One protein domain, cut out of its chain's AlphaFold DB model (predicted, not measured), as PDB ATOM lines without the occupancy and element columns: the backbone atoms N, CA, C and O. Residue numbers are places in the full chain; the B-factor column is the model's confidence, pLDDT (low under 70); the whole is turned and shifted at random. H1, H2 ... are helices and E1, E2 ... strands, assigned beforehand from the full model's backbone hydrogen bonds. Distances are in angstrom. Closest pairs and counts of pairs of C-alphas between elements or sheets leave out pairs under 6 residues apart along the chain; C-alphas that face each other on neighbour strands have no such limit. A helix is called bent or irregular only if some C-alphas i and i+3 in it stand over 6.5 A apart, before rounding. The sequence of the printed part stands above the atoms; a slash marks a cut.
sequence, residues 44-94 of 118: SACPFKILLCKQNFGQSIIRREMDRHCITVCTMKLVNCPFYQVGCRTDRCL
ATOM      1  N   SER A  44     136.605 205.868 229.965       83.06
ATOM      2  CA  SER A  44     136.543 206.003 228.511       83.06
ATOM      3  C   SER A  44     137.520 205.066 227.783       83.06
ATOM      4  O   SER A  44     137.195 204.574 226.701       83.06
ATOM      5  N   ALA A  45     138.656 204.739 228.410       79.81
ATOM      6  CA  ALA A  45     139.751 203.969 227.818       79.81
ATOM      7  C   ALA A  45     140.044 202.634 228.531       79.81
ATOM      8  O   ALA A  45     140.877 201.864 228.058       79.81
ATOM      9  N   CYS A  46     139.369 202.334 229.644       84.56
ATOM     10  CA  CYS A  46     139.671 201.167 230.464       84.56
ATOM     11  C   CYS A  46     139.471 199.863 229.667       84.56
ATOM     12  O   CYS A  46     138.343 199.575 229.243       84.56
ATOM     13  N   PRO A  47     140.530 199.052 229.471       80.19
ATOM     14  CA  PRO A  47     140.447 197.813 228.703       80.19
ATOM     15  C   PRO A  47     139.667 196.719 229.436       80.19
ATOM     16  O   PRO A  47     139.214 195.779 228.787       80.19
ATOM     17  N   PHE A  48     139.500 196.846 230.754       83.38
ATOM     18  CA  PHE A  48     138.805 195.889 231.616       83.38
ATOM     19  C   PHE A  48     137.334 196.239 231.856       83.38
ATOM     20  O   PHE A  48     136.590 195.413 232.376       83.38
ATOM     21  N   LYS A  49     136.892 197.429 231.432       86.94
ATOM     22  CA  LYS A  49     135.499 197.848 231.575       86.94
ATOM     23  C   LYS A  49     134.577 196.889 230.829       86.94
ATOM     24  O   LYS A  49     134.793 196.605 229.649       86.94
ATOM     25  N   ILE A  50     133.541 196.420 231.515       86.06
ATOM     26  CA  ILE A  50     132.488 195.595 230.931       86.06
ATOM     27  C   ILE A  50     131.538 196.513 230.157       86.06
ATOM     28  O   ILE A  50     131.053 197.513 230.684       86.06
ATOM     29  N   LEU A  51     131.296 196.190 228.892       87.94
ATOM     30  CA  LEU A  51     130.425 196.927 227.984       87.94
ATOM     31  C   LEU A  51     129.413 195.972 227.358       87.94
ATOM     32  O   LEU A  51     129.685 194.784 227.197       87.94
ATOM     33  N   LEU A  52     128.263 196.495 226.951       88.69
ATOM     34  CA  LEU A  52     127.337 195.726 226.126       88.69
ATOM     35  C   LEU A  52     127.946 195.493 224.742       88.69
ATOM     36  O   LEU A  52     128.571 196.391 224.165       88.69
ATOM     37  N   CYS A  53     127.765 194.286 224.215       88.75
ATOM     38  CA  CYS A  53     128.234 193.938 222.889       88.75
ATOM     39  C   CYS A  53     127.575 194.838 221.837       88.75
ATOM     40  O   CYS A  53     126.358 195.016 221.813       88.75
ATOM     41  N   LYS A  54     128.387 195.380 220.921       82.94
ATOM     42  CA  LYS A  54     127.918 196.276 219.849       82.94
ATOM     43  C   LYS A  54     126.942 195.593 218.883       82.94
ATOM     44  O   LYS A  54     126.174 196.272 218.215       82.94
ATOM     45  N   GLN A  55     127.015 194.264 218.782       80.12
ATOM     46  CA  GLN A  55     126.192 193.446 217.887       80.12
ATOM     47  C   GLN A  55     125.007 192.787 218.608       80.12
ATOM     48  O   GLN A  55     124.044 192.398 217.956       80.12
ATOM     49  N   ASN A  56     125.062 192.651 219.939       76.62
ATOM     50  CA  ASN A  56     124.004 192.037 220.736       76.62
ATOM     51  C   ASN A  56     123.880 192.728 222.102       76.62
ATOM     52  O   ASN A  56     124.727 192.552 222.975       76.62
ATOM     53  N   PHE A  57     122.775 193.439 222.319       70.75
ATOM     54  CA  PHE A  57     122.500 194.136 223.580       70.75
ATOM     55  C   PHE A  57     122.358 193.208 224.800       70.75
ATOM     56  O   PHE A  57     122.403 193.686 225.928       70.75
ATOM     57  N   GLY A  58     122.209 191.896 224.600       77.31
ATOM     58  CA  GLY A  58     122.064 190.907 225.668       77.31
ATOM     59  C   GLY A  58     123.372 190.313 226.202       77.31
ATOM     60  O   GLY A  58     123.312 189.511 227.129       77.31
ATOM     61  N   GLN A  59     124.540 190.653 225.641       79.25
ATOM     62  CA  GLN A  59     125.825 190.123 226.121       79.25
ATOM     63  C   GLN A  59     126.752 191.222 226.631       79.25
ATOM     64  O   GLN A  59     126.998 192.213 225.946       79.25
ATOM     65  N   SER A  60     127.293 191.019 227.832       88.44
ATOM     66  CA  SER A  60     128.287 191.884 228.460       88.44
ATOM     67  C   SER A  60     129.696 191.339 228.206       88.44
ATOM     68  O   SER A  60     129.994 190.179 228.485       88.44
ATOM     69  N   ILE A  61     130.570 192.166 227.634       88.06
ATOM     70  CA  ILE A  61     131.916 191.792 227.187       88.06
ATOM     71  C   ILE A  61     132.918 192.837 227.678       88.06
ATOM     72  O   ILE A  61     132.661 194.039 227.662       88.06
ATOM     73  N   ILE A  62     134.091 192.379 228.101       87.19
ATOM     74  CA  ILE A  62     135.196 193.254 228.495       87.19
ATOM     75  C   ILE A  62     135.691 194.040 227.265       87.19
ATOM     76  O   ILE A  62     135.886 193.450 226.205       87.19
ATOM     77  N   ARG A  63     135.944 195.353 227.384       90.38
ATOM     78  CA  ARG A  63     136.311 196.236 226.254       90.38
ATOM     79  C   ARG A  63     137.402 195.655 225.351       90.38
ATOM     80  O   ARG A  63     137.218 195.643 224.137       90.38
ATOM     81  N   ARG A  64     138.507 195.155 225.921       89.00
ATOM     82  CA  ARG A  64     139.631 194.573 225.151       89.00
ATOM     83  C   ARG A  64     139.243 193.357 224.303       89.00
ATOM     84  O   ARG A  64     139.945 193.007 223.367       89.00
ATOM     85  N   GLU A  65     138.155 192.702 224.676       90.00
ATOM     86  CA  GLU A  65     137.691 191.442 224.112       90.00
ATOM     87  C   GLU A  65     136.544 191.647 223.109       90.00
ATOM     88  O   GLU A  65     136.161 190.717 222.405       90.00
ATOM     89  N   MET A  66     136.021 192.873 223.000       89.88
ATOM     90  CA  MET A  66     134.877 193.209 222.153       89.88
ATOM     91  C   MET A  66     135.089 192.783 220.695       89.88
ATOM     92  O   MET A  66     134.211 192.151 220.110       89.88
ATOM     93  N   ASP A  67     136.255 193.076 220.115       89.06
ATOM     94  CA  ASP A  67     136.515 192.793 218.700       89.06
ATOM     95  C   ASP A  67     136.669 191.288 218.440       89.06
ATOM     96  O   ASP A  67     136.031 190.747 217.531       89.06
ATOM     97  N   ARG A  68     137.436 190.575 219.280       90.00
ATOM     98  CA  ARG A  68     137.581 189.114 219.167       90.00
ATOM     99  C   ARG A  68     136.231 188.424 219.351       90.00
ATOM    100  O   ARG A  68     135.892 187.555 218.547       90.00
ATOM    101  N   HIS A  69     135.434 188.842 220.334       89.12
ATOM    102  CA  HIS A  69     134.068 188.361 220.538       89.12
ATOM    103  C   HIS A  69     133.201 188.535 219.280       89.12
ATOM    104  O   HIS A  69     132.658 187.545 218.780       89.12
ATOM    105  N   CYS A  70     133.118 189.759 218.741       86.81
ATOM    106  CA  CYS A  70     132.295 190.089 217.569       86.81
ATOM    107  C   CYS A  70     132.671 189.265 216.325       86.81
ATOM    108  O   CYS A  70     131.821 188.950 215.493       86.81
ATOM    109  N   ILE A  71     133.947 188.895 216.184       85.44
ATOM    110  CA  ILE A  71     134.442 188.148 215.021       85.44
ATOM    111  C   ILE A  71     134.320 186.637 215.214       85.44
ATOM    112  O   ILE A  71     134.179 185.917 214.228       85.44
ATOM    113  N   THR A  72     134.388 186.116 216.434       85.62
ATOM    114  CA  THR A  72     134.535 184.663 216.634       85.62
ATOM    115  C   THR A  72     133.279 183.991 217.157       85.62
ATOM    116  O   THR A  72     132.850 182.994 216.586       85.62
ATOM    117  N   VAL A  73     132.683 184.534 218.217       83.50
ATOM    118  CA  VAL A  73     131.691 183.815 219.030       83.50
ATOM    119  C   VAL A  73     130.395 184.593 219.246       83.50
ATOM    120  O   VAL A  73     129.480 184.081 219.886       83.50
ATOM    121  N   CYS A  74     130.287 185.825 218.739       85.38
ATOM    122  CA  CYS A  74     129.060 186.597 218.873       85.38
ATOM    123  C   CYS A  74     127.895 185.911 218.152       85.38
ATOM    124  O   CYS A  74     127.957 185.623 216.958       85.38
ATOM    125  N   THR A  75     126.794 185.712 218.873       80.44
ATOM    126  CA  THR A  75     125.577 185.077 218.345       80.44
ATOM    127  C   THR A  75     124.893 185.908 217.261       80.44
ATOM    128  O   THR A  75     124.212 185.352 216.405       80.44
ATOM    129  N   MET A  76     125.097 187.227 217.273       81.56
ATOM    130  CA  MET A  76     124.572 188.172 216.278       81.56
ATOM    131  C   MET A  76     125.610 188.546 215.213       81.56
ATOM    132  O   MET A  76     125.433 189.520 214.479       81.56
ATOM    133  N   LYS A  77     126.708 187.788 215.104       84.31
ATOM    134  CA  LYS A  77     127.680 187.983 214.029       84.31
ATOM    135  C   LYS A  77     127.006 187.728 212.676       84.31
ATOM    136  O   LYS A  77     126.409 186.677 212.457       84.31
ATOM    137  N   LEU A  78     127.165 188.670 211.749       84.50
ATOM    138  CA  LEU A  78     126.802 188.489 210.344       84.50
ATOM    139  C   LEU A  78     127.653 187.374 209.724       84.50
ATOM    140  O   LEU A  78     128.886 187.425 209.762       84.50
ATOM    141  N   VAL A  79     126.989 186.391 209.129       84.62
ATOM    142  CA  VAL A  79     127.623 185.271 208.425       84.62
ATOM    143  C   VAL A  79     127.259 185.319 206.948       84.62
ATOM    144  O   VAL A  79     126.260 185.932 206.573       84.62
ATOM    145  N   ASN A  80     128.072 184.691 206.097       88.56
ATOM    146  CA  ASN A  80     127.727 184.543 204.686       88.56
ATOM    147  C   ASN A  80     126.415 183.766 204.561       88.56
ATOM    148  O   ASN A  80     126.247 182.713 205.177       88.56
ATOM    149  N   CYS A  81     125.500 184.301 203.760       86.75
ATOM    150  CA  CYS A  81     124.188 183.726 203.559       86.75
ATOM    151  C   CYS A  81     124.283 182.539 202.587       86.75
ATOM    152  O   CYS A  81     124.569 182.754 201.405       86.75
ATOM    153  N   PRO A  82     123.988 181.297 203.014       86.50
ATOM    154  CA  PRO A  82     123.939 180.161 202.092       86.50
ATOM    155  C   PRO A  82     122.813 180.311 201.056       86.50
ATOM    156  O   PRO A  82     122.877 179.726 199.981       86.50
ATOM    157  N   PHE A  83     121.805 181.144 201.343       85.31
ATOM    158  CA  PHE A  83     120.679 181.417 200.453       85.31
ATOM    159  C   PHE A  83     120.921 182.571 199.467       85.31
ATOM    160  O   PHE A  83     120.021 182.914 198.701       85.31
ATOM    161  N   TYR A  84     122.111 183.183 199.450       86.19
ATOM    162  CA  TYR A  84     122.420 184.264 198.504       86.19
ATOM    163  C   TYR A  84     122.239 183.813 197.048       86.19
ATOM    164  O   TYR A  84     121.597 184.491 196.252       86.19
ATOM    165  N   GLN A  85     122.696 182.599 196.731       83.31
ATOM    166  CA  GLN A  85     122.602 182.032 195.383       83.31
ATOM    167  C   GLN A  85     121.171 181.667 194.958       83.31
ATOM    168  O   GLN A  85     120.898 181.571 193.767       83.31
ATOM    169  N   VAL A  86     120.253 181.497 195.911       83.62
ATOM    170  CA  VAL A  86     118.830 181.201 195.662       83.62
ATOM    171  C   VAL A  86     117.937 182.445 195.772       83.62
ATOM    172  O   VAL A  86     116.716 182.328 195.737       83.62
ATOM    173  N   GLY A  87     118.529 183.644 195.853       83.38
ATOM    174  CA  GLY A  87     117.804 184.917 195.749       83.38
ATOM    175  C   GLY A  87     117.652 185.701 197.055       83.38
ATOM    176  O   GLY A  87     116.841 186.629 197.116       83.38
ATOM    177  N   CYS A  88     118.411 185.377 198.107       86.56
ATOM    178  CA  CYS A  88     118.504 186.274 199.258       86.56
ATOM    179  C   CYS A  88     119.102 187.626 198.826       86.56
ATOM    180  O   CYS A  88     120.080 187.677 198.083       86.56
ATOM    181  N   ARG A  89     118.518 188.733 199.302       85.12
ATOM    182  CA  ARG A  89     118.905 190.093 198.884       85.12
ATOM    183  C   ARG A  89     120.294 190.515 199.371       85.12
ATOM    184  O   ARG A  89     120.839 191.472 198.832       85.12
ATOM    185  N   THR A  90     120.846 189.849 200.386       84.38
ATOM    186  CA  THR A  90     122.138 190.201 200.986       84.38
ATOM    187  C   THR A  90     123.087 189.004 201.009       84.38
ATOM    188  O   THR A  90     122.683 187.864 201.240       84.38
ATOM    189  N   ASP A  91     124.367 189.277 200.764       85.94
ATOM    190  CA  ASP A  91     125.473 188.313 200.799       85.94
ATOM    191  C   ASP A  91     125.786 187.844 202.226       85.94
ATOM    192  O   ASP A  91     126.204 186.706 202.446       85.94
ATOM    193  N   ARG A  92     125.549 188.719 203.209       88.38
ATOM    194  CA  ARG A  92     125.674 188.442 204.639       88.38
ATOM    195  C   ARG A  92     124.360 188.710 205.358       88.38
ATOM    196  O   ARG A  92     123.690 189.713 205.105       88.38
ATOM    197  N   CYS A  93     123.992 187.819 206.269       85.56
ATOM    198  CA  CYS A  93     122.774 187.926 207.065       85.56
ATOM    199  C   CYS A  93     123.003 187.403 208.489       85.56
ATOM    200  O   CYS A  93     124.008 186.754 208.792       85.56
ATOM    201  N   LEU A  94     122.092 187.763 209.394       82.69
ATOM    202  CA  LEU A  94     122.064 187.188 210.735       82.69
ATOM    203  C   LEU A  94     121.673 185.708 210.630       82.69
ATOM    204  O   LEU A  94     120.756 185.396 209.868       82.69
TER     205      LEU A  94
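Overview. This is residues 44 to 94 of the 118 residues of an uncharacterized protein of Colocasia esculenta (UniProt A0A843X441). This loose rod has little regular structure: a small hairpin, E1 and E2, lies toward one end, the helix H1 follows it along the rod, and residues 73 to 94, with no named element, make the other end and fold back on themselves. There residues 79 to 80 pair briefly with 92 to 93, antiparallel. The 51 printed residues are of mixed class, under half in named elements; the radius of gyration of the C-alphas is 14.1 A and the spans are 45 by 17 by 17 A.

Along the chain. Find C-alpha 50 at (132.488, 195.595, 230.931), where E1, residues 50 to 52, begins. E2 is residues 60 to 62. H1, residues 63 to 72, runs 15.2 A to C-alpha 72 at (134.535, 184.663, 216.634); it is irregular, with C-alphas 64 and 67 7.4 A apart.

Arrangement. In the hairpin, look for N 51 and O 61, within hydrogen-bond range at 2.8 A. The closest C-alphas of E1 and H1, Ile 50 and Arg 63, are 6.1 A apart. In H1, 4 of 6 O i to N i+4 pairs are within range.

Size, cuts and confidence. The farthest C-alphas, Cys 46 and Val 86, are 45.2 A apart. The printed part has no cut, and no printed residue is under pLDDT 70.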